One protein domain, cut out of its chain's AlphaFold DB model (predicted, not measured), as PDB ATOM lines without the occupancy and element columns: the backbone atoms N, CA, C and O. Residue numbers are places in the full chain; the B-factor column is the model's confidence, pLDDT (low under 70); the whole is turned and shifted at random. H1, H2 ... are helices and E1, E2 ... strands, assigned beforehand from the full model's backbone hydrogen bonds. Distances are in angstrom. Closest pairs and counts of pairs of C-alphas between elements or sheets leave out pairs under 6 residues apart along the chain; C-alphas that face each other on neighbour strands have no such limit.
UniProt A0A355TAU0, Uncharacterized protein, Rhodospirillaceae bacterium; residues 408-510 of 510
ATOM      1  N   ASN A 408       1.145  47.764 -36.443       80.88
ATOM      2  CA  ASN A 408      -0.277  48.093 -36.530       80.88
ATOM      3  C   ASN A 408      -0.794  48.724 -35.220       80.88
ATOM      4  O   ASN A 408      -0.121  48.714 -34.190       80.88
ATOM      5  N   ALA A 409      -2.015  49.271 -35.241       83.88
ATOM      6  CA  ALA A 409      -2.582  49.981 -34.091       83.88
ATOM      7  C   ALA A 409      -2.629  49.130 -32.806       83.88
ATOM      8  O   ALA A 409      -2.307  49.634 -31.733       83.88
ATOM      9  N   THR A 410      -2.978  47.844 -32.904       87.69
ATOM     10  CA  THR A 410      -3.026  46.932 -31.749       87.69
ATOM     11  C   THR A 410      -1.638  46.718 -31.153       87.69
ATOM     12  O   THR A 410      -1.459  46.832 -29.943       87.69
ATOM     13  N   GLN A 411      -0.642  46.477 -32.005       84.31
ATOM     14  CA  GLN A 411       0.752  46.296 -31.597       84.31
ATOM     15  C   GLN A 411       1.348  47.562 -30.970       84.31
ATOM     16  O   GLN A 411       2.093  47.457 -29.999       84.31
ATOM     17  N   ARG A 412       1.002  48.757 -31.468       85.25
ATOM     18  CA  ARG A 412       1.444  50.033 -30.873       85.25
ATOM     19  C   ARG A 412       0.904  50.224 -29.461       85.25
ATOM     20  O   ARG A 412       1.660  50.557 -28.555       85.25
ATOM     21  N   VAL A 413      -0.393  49.982 -29.258       91.25
ATOM     22  CA  VAL A 413      -1.008  50.080 -27.923       91.25
ATOM     23  C   VAL A 413      -0.440  49.016 -26.987       91.25
ATOM     24  O   VAL A 413      -0.124  49.324 -25.842       91.25
ATOM     25  N   GLY A 414      -0.254  47.786 -27.470       90.19
ATOM     26  CA  GLY A 414       0.380  46.715 -26.703       90.19
ATOM     27  C   GLY A 414       1.811  47.061 -26.280       90.19
ATOM     28  O   GLY A 414       2.126  46.977 -25.097       90.19
ATOM     29  N   GLY A 415       2.650  47.528 -27.210       87.19
ATOM     30  CA  GLY A 415       4.031  47.938 -26.930       87.19
ATOM     31  C   GLY A 415       4.123  49.121 -25.961       87.19
ATOM     32  O   GLY A 415       4.982  49.137 -25.081       87.19
ATOM     33  N   PHE A 416       3.190  50.072 -26.045       87.75
ATOM     34  CA  PHE A 416       3.067  51.146 -25.055       87.75
ATOM     35  C   PHE A 416       2.800  50.602 -23.644       87.75
ATOM     36  O   PHE A 416       3.461  51.012 -22.690       87.75
ATOM     37  N   LEU A 417       1.868  49.655 -23.503       89.88
ATOM     38  CA  LEU A 417       1.571  49.030 -22.211       89.88
ATOM     39  C   LEU A 417       2.736  48.175 -21.693       89.88
ATOM     40  O   LEU A 417       2.962  48.157 -20.485       89.88
ATOM     41  N   VAL A 418       3.491  47.508 -22.574       88.31
ATOM     42  CA  VAL A 418       4.723  46.786 -22.202       88.31
ATOM     43  C   VAL A 418       5.738  47.754 -21.600       88.31
ATOM     44  O   VAL A 418       6.210  47.515 -20.494       88.31
ATOM     45  N   ASN A 419       6.028  48.870 -22.273       83.75
ATOM     46  CA  ASN A 419       6.954  49.881 -21.755       83.75
ATOM     47  C   ASN A 419       6.517  50.411 -20.385       83.75
ATOM     48  O   ASN A 419       7.323  50.459 -19.459       83.75
ATOM     49  N   LEU A 420       5.229  50.724 -20.232       85.50
ATOM     50  CA  LEU A 420       4.666  51.185 -18.964       85.50
ATOM     51  C   LEU A 420       4.789  50.128 -17.853       85.50
ATOM     52  O   LEU A 420       5.093  50.449 -16.703       85.50
ATOM     53  N   HIS A 421       4.581  48.856 -18.187       85.50
ATOM     54  CA  HIS A 421       4.741  47.749 -17.248       85.50
ATOM     55  C   HIS A 421       6.200  47.569 -16.808       85.50
ATOM     56  O   HIS A 421       6.476  47.419 -15.619       85.50
ATOM     57  N   LEU A 422       7.145  47.661 -17.747       81.38
ATOM     58  CA  LEU A 422       8.579  47.554 -17.468       81.38
ATOM     59  C   LEU A 422       9.115  48.735 -16.646       81.38
ATOM     60  O   LEU A 422      10.061  48.568 -15.884       81.38
ATOM     61  N   GLU A 423       8.527  49.924 -16.789       77.06
ATOM     62  CA  GLU A 423       8.893  51.107 -16.000       77.06
ATOM     63  C   GLU A 423       8.324  51.083 -14.581       77.06
ATOM     64  O   GLU A 423       8.959  51.589 -13.658       77.06
ATOM     65  N   THR A 424       7.143  50.492 -14.395       73.75
ATOM     66  CA  THR A 424       6.492  50.409 -13.081       73.75
ATOM     67  C   THR A 424       7.037  49.273 -12.219       73.75
ATOM     68  O   THR A 424       7.036  49.409 -10.999       73.75
ATOM     69  N   GLY A 425       7.521  48.177 -12.816       63.62
ATOM     70  CA  GLY A 425       8.229  47.096 -12.111       63.62
ATOM     71  C   GLY A 425       7.400  46.316 -11.078       63.62
ATOM     72  O   GLY A 425       7.953  45.506 -10.340       63.62
ATOM     73  N   LEU A 426       6.086  46.552 -11.005       59.41
ATOM     74  CA  LEU A 426       5.180  45.942 -10.031       59.41
ATOM     75  C   LEU A 426       4.387  44.808 -10.689       59.41
ATOM     76  O   LEU A 426       3.494  45.046 -11.508       59.41
ATOM     77  N   GLU A 427       4.686  43.563 -10.317       62.47
ATOM     78  CA  GLU A 427       3.879  42.412 -10.726       62.47
ATOM     79  C   GLU A 427       2.485  42.483 -10.078       62.47
ATOM     80  O   GLU A 427       2.349  42.636  -8.867       62.47
ATOM     81  N   GLY A 428       1.430  42.397 -10.896       63.84
ATOM     82  CA  GLY A 428       0.036  42.365 -10.432       63.84
ATOM     83  C   GLY A 428      -0.604  43.721 -10.103       63.84
ATOM     84  O   GLY A 428      -1.798  43.755  -9.809       63.84
ATOM     85  N   ALA A 429       0.128  44.836 -10.188       70.88
ATOM     86  CA  ALA A 429      -0.449  46.166  -9.988       70.88
ATOM     87  C   ALA A 429      -1.156  46.692 -11.258       70.88
ATOM     88  O   ALA A 429      -0.700  46.418 -12.374       70.88
ATOM     89  N   PRO A 430      -2.244  47.479 -11.119       81.94
ATOM     90  CA  PRO A 430      -2.854  48.179 -12.244       81.94
ATOM     91  C   PRO A 430      -1.843  49.107 -12.926       81.94
ATOM     92  O   PRO A 430      -1.191  49.930 -12.279       81.94
ATOM     93  N   LEU A 431      -1.754  49.019 -14.254       87.06
ATOM     94  CA  LEU A 431      -0.972  49.951 -15.058       87.06
ATOM     95  C   LEU A 431      -1.711  51.282 -15.132       87.06
ATOM     96  O   LEU A 431      -2.719  51.409 -15.831       87.06
ATOM     97  N   LYS A 432      -1.198  52.284 -14.420       86.50
ATOM     98  CA  LYS A 432      -1.708  53.654 -14.493       86.50
ATOM     99  C   LYS A 432      -1.225  54.313 -15.774       86.50
ATOM    100  O   LYS A 432      -0.040  54.587 -15.933       86.50
ATOM    101  N   LEU A 433      -2.157  54.585 -16.678       87.19
ATOM    102  CA  LEU A 433      -1.909  55.362 -17.879       87.19
ATOM    103  C   LEU A 433      -1.398  56.756 -17.470       87.19
ATOM    104  O   LEU A 433      -2.092  57.462 -16.732       87.19
ATOM    105  N   PRO A 434      -0.210  57.169 -17.944       78.56
ATOM    106  CA  PRO A 434       0.454  58.389 -17.477       78.56
ATOM    107  C   PRO A 434      -0.267  59.677 -17.900       78.56
ATOM    108  O   PRO A 434       0.001  60.745 -17.356       78.56
ATOM    109  N   PHE A 435      -1.173  59.596 -18.878       81.88
ATOM    110  CA  PHE A 435      -1.943  60.724 -19.393       81.88
ATOM    111  C   PHE A 435      -3.225  60.257 -20.099       81.88
ATOM    112  O   PHE A 435      -3.501  59.063 -20.219       81.88
ATOM    113  N   GLU A 436      -4.047  61.214 -20.536       85.50
ATOM    114  CA  GLU A 436      -5.360  60.951 -21.126       85.50
ATOM    115  C   GLU A 436      -5.280  60.079 -22.386       85.50
ATOM    116  O   GLU A 436      -4.381  60.214 -23.214       85.50
ATOM    117  N   LYS A 437      -6.286  59.218 -22.579       88.94
ATOM    118  CA  LYS A 437      -6.357  58.271 -23.707       88.94
ATOM    119  C   LYS A 437      -6.248  58.939 -25.077       88.94
ATOM    120  O   LYS A 437      -5.650  58.366 -25.980       88.94
ATOM    121  N   ALA A 438      -6.803  60.141 -25.228       85.00
ATOM    122  CA  ALA A 438      -6.688  60.914 -26.461       85.00
ATOM    123  C   ALA A 438      -5.235  61.335 -26.738       85.00
ATOM    124  O   ALA A 438      -4.778  61.264 -27.877       85.00
ATOM    125  N   LEU A 439      -4.490  61.699 -25.689       83.44
ATOM    126  CA  LEU A 439      -3.077  62.043 -25.798       83.44
ATOM    127  C   LEU A 439      -2.222  60.804 -26.102       83.44
ATOM    128  O   LEU A 439      -1.321  60.888 -26.930       83.44
ATOM    129  N   ILE A 440      -2.549  59.641 -25.525       88.06
ATOM    130  CA  ILE A 440      -1.914  58.355 -25.882       88.06
ATOM    131  C   ILE A 440      -2.181  58.004 -27.343       88.06
ATOM    132  O   ILE A 440      -1.257  57.631 -28.056       88.06
ATOM    133  N   ALA A 441      -3.420  58.149 -27.811       86.31
ATOM    134  CA  ALA A 441      -3.762  57.882 -29.203       86.31
ATOM    135  C   ALA A 441      -2.935  58.757 -30.161       86.31
ATOM    136  O   ALA A 441      -2.303  58.236 -31.079       86.31
ATOM    137  N   SER A 442      -2.869  60.065 -29.885       82.81
ATOM    138  CA  SER A 442      -2.061  61.014 -30.656       82.81
ATOM    139  C   SER A 442      -0.566  60.672 -30.610       82.81
ATOM    140  O   SER A 442       0.072  60.622 -31.657       82.81
ATOM    141  N   TYR A 443      -0.028  60.333 -29.432       82.12
ATOM    142  CA  TYR A 443       1.367  59.914 -29.269       82.12
ATOM    143  C   TYR A 443       1.690  58.646 -30.072       82.12
ATOM    144  O   TYR A 443       2.736  58.556 -30.695       82.12
ATOM    145  N   LEU A 444       0.772  57.679 -30.133       83.38
ATOM    146  CA  LEU A 444       0.931  56.447 -30.918       83.38
ATOM    147  C   LEU A 444       0.585  56.617 -32.410       83.38
ATOM    148  O   LEU A 444       0.518  55.629 -33.154       83.38
ATOM    149  N   ASN A 445       0.348  57.859 -32.840       78.31
ATOM    150  CA  ASN A 445      -0.059  58.237 -34.187       78.31
ATOM    151  C   ASN A 445      -1.252  57.406 -34.702       78.31
ATOM    152  O   ASN A 445      -1.234  56.843 -35.801       78.31
ATOM    153  N   ILE A 446      -2.280  57.267 -33.860       84.44
ATOM    154  CA  ILE A 446      -3.548  56.602 -34.179       84.44
ATOM    155  C   ILE A 446      -4.728  57.473 -33.754       84.44
ATOM    156  O   ILE A 446      -4.671  58.221 -32.780       84.44
ATOM    157  N   LYS A 447      -5.844  57.357 -34.475       81.12
ATOM    158  CA  LYS A 447      -7.053  58.114 -34.137       81.12
ATOM    159  C   LYS A 447      -7.623  57.672 -32.774       81.12
ATOM    160  O   LYS A 447      -7.585  56.468 -32.482       81.12
ATOM    161  N   PRO A 448      -8.193  58.578 -31.956       85.88
ATOM    162  CA  PRO A 448      -8.808  58.226 -30.670       85.88
ATOM    163  C   PRO A 448      -9.871  57.119 -30.762       85.88
ATOM    164  O   PRO A 448      -9.988  56.281 -29.861       85.88
ATOM    165  N   GLU A 449     -10.616  57.055 -31.867       89.44
ATOM    166  CA  GLU A 449     -11.603  56.007 -32.140       89.44
ATOM    167  C   GLU A 449     -10.923  54.651 -32.342       89.44
ATOM    168  O   GLU A 449     -11.391  53.639 -31.815       89.44
ATOM    169  N   THR A 450      -9.801  54.625 -33.065       88.62
ATOM    170  CA  THR A 450      -8.988  53.419 -33.271       88.62
ATOM    171  C   THR A 450      -8.392  52.945 -31.952       88.62
ATOM    172  O   THR A 450      -8.521  51.769 -31.621       88.62
ATOM    173  N   PHE A 451      -7.827  53.852 -31.149       92.06
ATOM    174  CA  PHE A 451      -7.330  53.528 -29.810       92.06
ATOM    175  C   PHE A 451      -8.437  52.925 -28.933       92.06
ATOM    176  O   PHE A 451      -8.262  51.871 -28.324       92.06
ATOM    177  N   SER A 452      -9.628  53.527 -28.948       91.31
ATOM    178  CA  SER A 452     -10.792  53.020 -28.215       91.31
ATOM    179  C   SER A 452     -11.243  51.635 -28.692       91.31
ATOM    180  O   SER A 452     -11.651  50.809 -27.873       91.31
ATOM    181  N   ARG A 453     -11.164  51.347 -30.000       92.69
ATOM    182  CA  ARG A 453     -11.442  50.010 -30.559       92.69
ATOM    183  C   ARG A 453     -10.414  48.979 -30.094       92.69
ATOM    184  O   ARG A 453     -10.818  47.893 -29.694       92.69
ATOM    185  N   VAL A 454      -9.128  49.329 -30.076       93.94
ATOM    186  CA  VAL A 454      -8.060  48.450 -29.569       93.94
ATOM    187  C   VAL A 454      -8.256  48.151 -28.081       93.94
ATOM    188  O   VAL A 454      -8.231  46.991 -27.688       93.94
ATOM    189  N   LEU A 455      -8.566  49.155 -27.255       92.56
ATOM    190  CA  LEU A 455      -8.874  48.924 -25.838       92.56
ATOM    191  C   LEU A 455     -10.111  48.028 -25.646       92.56
ATOM    192  O   LEU A 455     -10.140  47.191 -24.748       92.56
ATOM    193  N   LYS A 456     -11.141  48.156 -26.495       92.75
ATOM    194  CA  LYS A 456     -12.289  47.232 -26.475       92.75
ATOM    195  C   LYS A 456     -11.885  45.804 -26.840       92.75
ATOM    196  O   LYS A 456     -12.456  44.879 -26.272       92.75
ATOM    197  N   GLN A 457     -10.938  45.626 -27.761       92.19
ATOM    198  CA  GLN A 457     -10.391  44.310 -28.079       92.19
ATOM    199  C   GLN A 457      -9.641  43.732 -26.874       92.19
ATOM    200  O   GLN A 457      -9.972  42.635 -26.446       92.19
ATOM    201  N   PHE A 458      -8.771  44.511 -26.227       92.50
ATOM    202  CA  PHE A 458      -8.074  44.065 -25.014       92.50
ATOM    203  C   PHE A 458      -9.045  43.677 -23.887       92.50
ATOM    204  O   PHE A 458      -8.803  42.701 -23.189       92.50
ATOM    205  N   ARG A 459     -10.196  44.352 -23.746       92.81
ATOM    206  CA  ARG A 459     -11.249  43.895 -22.815       92.81
ATOM    207  C   ARG A 459     -11.791  42.506 -23.141       92.81
ATOM    208  O   ARG A 459     -12.058  41.740 -22.223       92.81
ATOM    209  N   LYS A 460     -11.967  42.182 -24.425       91.00
ATOM    210  CA  LYS A 460     -12.376  40.832 -24.855       91.00
ATOM    211  C   LYS A 460     -11.287  39.800 -24.570       91.00
ATOM    212  O   LYS A 460     -11.613  38.670 -24.239       91.00
ATOM    213  N   ASP A 461     -10.030  40.224 -24.630       89.00
ATOM    214  CA  ASP A 461      -8.856  39.400 -24.331       89.00
ATOM    215  C   ASP A 461      -8.566  39.310 -22.810       89.00
ATOM    216  O   ASP A 461      -7.533  38.788 -22.399       89.00
ATOM    217  N   GLY A 462      -9.473  39.813 -21.959       89.44
ATOM    218  CA  GLY A 462      -9.434  39.662 -20.498       89.44
ATOM    219  C   GLY A 462      -8.868  40.851 -19.716       89.44
ATOM    220  O   GLY A 462      -8.878  40.826 -18.488       89.44
ATOM    221  N   PHE A 463      -8.399  41.913 -20.375       92.25
ATOM    222  CA  PHE A 463      -7.902  43.106 -19.683       92.25
ATOM    223  C   PHE A 463      -9.050  43.901 -19.056       92.25
ATOM    224  O   PHE A 463     -10.032  44.234 -19.724       92.25
ATOM    225  N   VAL A 464      -8.905  44.310 -17.797       92.06
ATOM    226  CA  VAL A 464      -9.858  45.242 -17.176       92.06
ATOM    227  C   VAL A 464      -9.358  46.662 -17.417       92.06
ATOM    228  O   VAL A 464      -8.211  46.985 -17.129       92.06
ATOM    229  N   ILE A 465     -10.201  47.516 -18.001       91.00
ATOM    230  CA  ILE A 465      -9.827  48.893 -18.355       91.00
ATOM    231  C   ILE A 465     -10.785  49.857 -17.668       91.00
ATOM    232  O   ILE A 465     -11.918  50.037 -18.136       91.00
ATOM    233  N   GLU A 466     -10.304  50.525 -16.626       86.88
ATOM    234  CA  GLU A 466     -11.069  51.440 -15.777       86.88
ATOM    235  C   GLU A 466     -10.482  52.841 -15.860       86.88
ATOM    236  O   GLU A 466      -9.330  53.025 -15.517       86.88
ATOM    237  N   LYS A 467     -11.239  53.850 -16.315       83.62
ATOM    238  CA  LYS A 467     -10.755  55.241 -16.497       83.62
ATOM    239  C   LYS A 467      -9.325  55.325 -17.071       83.62
ATOM    240  O   LYS A 467      -9.197  55.233 -18.293       83.62
ATOM    241  N   ASN A 468      -8.307  55.461 -16.217       85.00
ATOM    242  CA  ASN A 468      -6.886  55.591 -16.555       85.00
ATOM    243  C   ASN A 468      -6.031  54.399 -16.088       85.00
ATOM    244  O   ASN A 468      -4.818  54.517 -16.016       85.00
ATOM    245  N   GLU A 469      -6.633  53.264 -15.763       89.69
ATOM    246  CA  GLU A 469      -5.955  52.058 -15.300       89.69
ATOM    247  C   GLU A 469      -6.236  50.888 -16.242       89.69
ATOM    248  O   GLU A 469      -7.340  50.731 -16.781       89.69
ATOM    249  N   VAL A 470      -5.203  50.079 -16.460       90.88
ATOM    250  CA  VAL A 470      -5.269  48.830 -17.215       90.88
ATOM    251  C   VAL A 470      -4.766  47.709 -16.317       90.88
ATOM    252  O   VAL A 470      -3.597  47.684 -15.938       90.88
ATOM    253  N   ILE A 471      -5.649  46.778 -15.977       90.56
ATOM    254  CA  ILE A 471      -5.326  45.601 -15.171       90.56
ATOM    255  C   ILE A 471      -5.129  44.424 -16.119       90.56
ATOM    256  O   ILE A 471      -5.973  44.138 -16.976       90.56
ATOM    257  N   LEU A 472      -3.989  43.758 -15.964       89.81
ATOM    258  CA  LEU A 472      -3.627  42.594 -16.760       89.81
ATOM    259  C   LEU A 472      -4.419  41.367 -16.280       89.81
ATOM    260  O   LEU A 472      -4.474  41.140 -15.072       89.81
ATOM    261  N   PRO A 473      -4.976  40.537 -17.183       87.25
ATOM    262  CA  PRO A 473      -5.665  39.304 -16.788       87.25
ATOM    263  C   PRO A 473      -4.718  38.292 -16.134       87.25
ATOM    264  O   PRO A 473      -5.122  37.501 -15.290       87.25
ATOM    265  N   HIS A 474      -3.449  38.306 -16.542       85.25
ATOM    266  CA  HIS A 474      -2.374  37.514 -15.959       85.25
ATOM    267  C   HIS A 474      -1.018  38.195 -16.235       85.25
ATOM    268  O   HIS A 474      -0.921  38.992 -17.177       85.25
ATOM    269  N   PRO A 475       0.061  37.850 -15.504       79.94
ATOM    270  CA  PRO A 475       1.375  38.505 -15.630       79.94
ATOM    271  C   PRO A 475       2.056  38.400 -17.009       79.94
ATOM    272  O   PRO A 475       3.130  38.952 -17.218       79.94
ATOM    273  N   HIS A 476       1.478  37.658 -17.960       81.31
ATOM    274  CA  HIS A 476       2.056  37.414 -19.295       81.31
ATOM    275  C   HIS A 476       1.198  37.964 -20.429       81.31
ATOM    276  O   HIS A 476       1.525  37.762 -21.595       81.31
ATOM    277  N   ALA A 477       0.105  38.659 -20.109       85.81
ATOM    278  CA  ALA A 477      -0.860  39.125 -21.101       85.81
ATOM    279  C   ALA A 477      -0.237  40.091 -22.124       85.81
ATOM    280  O   ALA A 477      -0.698  40.194 -23.255       85.81
ATOM    281  N   LEU A 478       0.847  40.773 -21.738       88.25
ATOM    282  CA  LEU A 478       1.578  41.701 -22.596       88.25
ATOM    283  C   LEU A 478       2.754  41.069 -23.356       88.25
ATOM    284  O   LEU A 478       3.322  41.719 -24.230       88.25
ATOM    285  N   CYS A 479       3.122  39.812 -23.080       85.06
ATOM    286  CA  CYS A 479       4.298  39.182 -23.695       85.06
ATOM    287  C   CYS A 479       4.199  39.085 -25.225       85.06
ATOM    288  O   CYS A 479       5.224  39.168 -25.895       85.06
ATOM    289  N   ALA A 480       2.987  38.968 -25.780       82.62
ATOM    290  CA  ALA A 480       2.751  38.929 -27.226       82.62
ATOM    291  C   ALA A 480       3.077  40.254 -27.946       82.62
ATOM    292  O   ALA A 480       3.214  40.271 -29.167       82.62
ATOM    293  N   PHE A 481       3.196  41.358 -27.203       84.06
ATOM    294  CA  PHE A 481       3.528  42.685 -27.730       84.06
ATOM    295  C   PHE A 481       4.958  43.124 -27.387       84.06
ATOM    296  O   PHE A 481       5.346  44.243 -27.716       84.06
ATOM    297  N   CYS A 482       5.716  42.264 -26.701       78.88
ATOM    298  CA  CYS A 482       7.107  42.503 -26.344       78.88
ATOM    299  C   CYS A 482       8.017  42.249 -27.553       78.88
ATOM    300  O   CYS A 482       7.757  41.361 -28.366       78.88
ATOM    301  N   ASP A 483       9.098  43.012 -27.647       70.88
ATOM    302  CA  ASP A 483      10.097  42.920 -28.708       70.88
ATOM    303  C   ASP A 483      11.506  42.668 -28.127       70.88
ATOM    304  O   ASP A 483      11.701  42.743 -26.906       70.88
ATOM    305  N   PRO A 484      12.499  42.328 -28.971       63.19
ATOM    306  CA  PRO A 484      13.863  42.069 -28.516       63.19
ATOM    307  C   PRO A 484      14.547  43.255 -27.818       63.19
ATOM    308  O   PRO A 484      15.465  43.025 -27.037       63.19
ATOM    309  N   GLU A 485      14.116  44.498 -28.054       61.91
ATOM    310  CA  GLU A 485      14.688  45.684 -27.398       61.91
ATOM    311  C   GLU A 485      14.148  45.878 -25.978       61.91
ATOM    312  O   GLU A 485      14.867  46.309 -25.072       61.91
ATOM    313  N   MET A 486      12.877  45.542 -25.763       70.50
ATOM    314  CA  MET A 486      12.209  45.613 -24.465       70.50
ATOM    315  C   MET A 486      12.563  44.426 -23.571       70.50
ATOM    316  O   MET A 486      12.604  44.563 -22.345       70.50
ATOM    317  N   ALA A 487      12.836  43.262 -24.164       70.94
ATOM    318  CA  ALA A 487      13.044  42.021 -23.430       70.94
ATOM    319  C   ALA A 487      14.160  42.086 -22.360       70.94
ATOM    320  O   ALA A 487      13.903  41.600 -21.260       70.94
ATOM    321  N   PRO A 488      15.326  42.739 -22.571       69.94
ATOM    322  CA  PRO A 488      16.374  42.874 -21.552       69.94
ATOM    323  C   PRO A 488      15.955  43.643 -20.290       69.94
ATOM    324  O   PRO A 488      16.610  43.531 -19.260       69.94
ATOM    325  N   ARG A 489      14.884  44.445 -20.354       71.88
ATOM    326  CA  ARG A 489      14.341  45.177 -19.195       71.88
ATOM    327  C   ARG A 489      13.363  44.325 -18.378       71.88
ATOM    328  O   ARG A 489      12.919  44.760 -17.320       71.88
ATOM    329  N   CYS A 490      12.990  43.145 -18.873       76.00
ATOM    330  CA  CYS A 490      12.028  42.259 -18.232       76.00
ATOM    331  C   CYS A 490      12.721  41.310 -17.248       76.00
ATOM    332  O   CYS A 490      13.688  40.640 -17.603       76.00
ATOM    333  N   CYS A 491      12.161  41.146 -16.047       74.62
ATOM    334  CA  CYS A 491      12.632  40.170 -15.054       74.62
ATOM    335  C   CYS A 491      12.604  38.715 -15.566       74.62
ATOM    336  O   CYS A 491      13.319  37.858 -15.056       74.62
ATOM    337  N   ARG A 492      11.796  38.430 -16.594       71.88
ATOM    338  CA  ARG A 492      11.648  37.104 -17.210       71.88
ATOM    339  C   ARG A 492      12.433  36.930 -18.502       71.88
ATOM    340  O   ARG A 492      12.182  35.965 -19.224       71.88
ATOM    341  N   ALA A 493      13.354  37.841 -18.812       69.31
ATOM    342  CA  ALA A 493      14.134  37.780 -20.042       69.31
ATOM    343  C   ALA A 493      14.778  36.393 -20.245       69.31
ATOM    344  O   ALA A 493      14.720  35.805 -21.322       69.31
ATOM    345  N   GLU A 494      15.316  35.821 -19.173       67.00
ATOM    346  CA  GLU A 494      16.059  34.561 -19.213       67.00
ATOM    347  C   GLU A 494      15.185  33.307 -19.050       67.00
ATOM    348  O   GLU A 494      15.684  32.191 -19.189       67.00
ATOM    349  N   ALA A 495      13.881  33.463 -18.798       71.56
ATOM    350  CA  ALA A 495      12.982  32.339 -18.568       71.56
ATOM    351  C   ALA A 495      12.784  31.498 -19.840       71.56
ATOM    352  O   ALA A 495      12.585  32.028 -20.937       71.56
ATOM    353  N   GLU A 496      12.737  30.171 -19.692       63.47
ATOM    354  CA  GLU A 496      12.606  29.245 -20.826       63.47
ATOM    355  C   GLU A 496      11.344  29.474 -21.668       63.47
ATOM    356  O   GLU A 496      11.322  29.143 -22.846       63.47
ATOM    357  N   ASN A 497      10.286  30.059 -21.115       68.00
ATOM    358  CA  ASN A 497       9.042  30.333 -21.838       68.00
ATOM    359  C   ASN A 497       8.964  31.746 -22.450       68.00
ATOM    360  O   ASN A 497       7.926  32.101 -23.010       68.00
ATOM    361  N   CYS A 498      10.037  32.542 -22.398       71.62
ATOM    362  CA  CYS A 498      10.091  33.862 -23.024       71.62
ATOM    363  C   CYS A 498      10.197  33.734 -24.555       71.62
ATOM    364  O   CYS A 498      11.272  33.499 -25.110       71.62
ATOM    365  N   GLN A 499       9.067  33.874 -25.258       63.22
ATOM    366  CA  GLN A 499       9.007  33.778 -26.722       63.22
ATOM    367  C   GLN A 499       9.835  34.843 -27.463       63.22
ATOM    368  O   GLN A 499      10.539  34.438 -28.380       63.22
ATOM    369  N   PRO A 500       9.846  36.143 -27.096       58.38
ATOM    370  CA  PRO A 500      10.644  37.154 -27.806       58.38
ATOM    371  C   PRO A 500      12.148  36.854 -27.779       58.38
ATOM    372  O   PRO A 500      12.814  36.919 -28.810       58.38
ATOM    373  N   ILE A 501      12.670  36.421 -26.626       52.50
ATOM    374  CA  ILE A 501      14.071  35.999 -26.489       52.50
ATOM    375  C   ILE A 501      14.312  34.636 -27.112       52.50
ATOM    376  O   ILE A 501      15.403  34.404 -27.600       52.50
ATOM    377  N   ARG A 502      13.330  33.735 -27.170       53.03
ATOM    378  CA  ARG A 502      13.458  32.489 -27.939       53.03
ATOM    379  C   ARG A 502      13.418  32.705 -29.442       53.03
ATOM    380  O   ARG A 502      14.079  31.953 -30.139       53.03
ATOM    381  N   VAL A 503      12.661  33.676 -29.941       48.56
ATOM    382  CA  VAL A 503      12.699  34.089 -31.346       48.56
ATOM    383  C   VAL A 503      14.069  34.693 -31.621       48.56
ATOM    384  O   VAL A 503      14.753  34.185 -32.498       48.56
ATOM    385  N   ALA A 504      14.546  35.626 -30.791       37.97
ATOM    386  CA  ALA A 504      15.908  36.152 -30.890       37.97
ATOM    387  C   ALA A 504      16.979  35.041 -30.794       37.97
ATOM    388  O   ALA A 504      17.837  34.942 -31.654       37.97
ATOM    389  N   ARG A 505      16.892  34.127 -29.819       35.66
ATOM    390  CA  ARG A 505      17.834  33.009 -29.626       35.66
ATOM    391  C   ARG A 505      17.735  31.946 -30.716       35.66
ATOM    392  O   ARG A 505      18.761  31.397 -31.061       35.66
ATOM    393  N   ARG A 506      16.554  31.645 -31.270       33.19
ATOM    394  CA  ARG A 506      16.401  30.735 -32.425       33.19
ATOM    395  C   ARG A 506      16.881  31.361 -33.724       33.19
ATOM    396  O   ARG A 506      17.218  30.605 -34.616       33.19
ATOM    397  N   ILE A 507      16.862  32.686 -33.828       32.56
ATOM    398  CA  ILE A 507      17.504  33.436 -34.912       32.56
ATOM    399  C   ILE A 507      19.035  33.441 -34.730       32.56
ATOM    400  O   ILE A 507      19.752  33.550 -35.708       32.56
ATOM    401  N   VAL A 508      19.531  33.301 -33.495       31.14
ATOM    402  CA  VAL A 508      20.970  33.197 -33.173       31.14
ATOM    403  C   VAL A 508      21.484  31.745 -33.216       31.14
ATOM    404  O   VAL A 508      22.656  31.514 -33.481       31.14
ATOM    405  N   SER A 509      20.633  30.749 -32.941       29.19
ATOM    406  CA  SER A 509      20.990  29.323 -32.851       29.19
ATOM    407  C   SER A 509      20.607  28.495 -34.086       29.19
ATOM    408  O   SER A 509      20.736  27.270 -34.053       29.19
ATOM    409  N   LYS A 510      20.033  29.117 -35.116       29.33
ATOM    410  CA  LYS A 510      19.798  28.552 -36.451       29.33
ATOM    411  C   LYS A 510      20.300  29.554 -37.465       29.33
ATOM    412  O   LYS A 510      20.745  29.076 -38.526       29.33
TER     413      LYS A 510
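AT A GLANCE: This is residues 408 to 510 of the 510 residues of an uncharacterized protein of Rhodospirillaceae bacterium (UniProt A0A355TAU0). Helices H1, H2 and H3 make a small body, with the short hairpin E1 and E2 beside residues 455 to 459 of H3. A long link, residues 472 to 498, leads away to H4, which touches no helix. The printed part has 103 residues, with four named helices and two named strands in the order H1, H2, H3, E1, E2, H4, the strands antiparallel; the class is mostly helix, with helices holding 46 and strands 6 of the 52 residues in named elements. The whole is compact, radius of gyration of the C-alphas 14.1 A, yet elongated, 42 by 27 by 23 A.

HOW THE PARTS SIT: H1, residues 409 to 424, touches H3, residues 448 to 460, with residues 409 to 413 alone; C-alphas 410 and 454 are closest, 5.7 A, at 73 degrees, only just about perpendicular. H2, residues 437 to 443, touches H3 at C-alphas 441 and 448, the closest, 5.3 A. E1, residues 464 to 466, and E2, residues 469 to 471, form a hairpin; N 464 and O 471 are 3.0 A apart. In H1, H2, H3 and H4, residues 499 to 508, every O i to N i+4 pair is within hydrogen-bond range.

IN THESE COORDINATES: H1 spans 22.9 A from C-alpha 409 (-2.582, 49.981, -34.091), H3 18.7 A. H4 ends at C-alpha 508 (20.970, 33.197, -33.173).

THE WHOLE: The printed part has no cut. H4's mean pLDDT is 45.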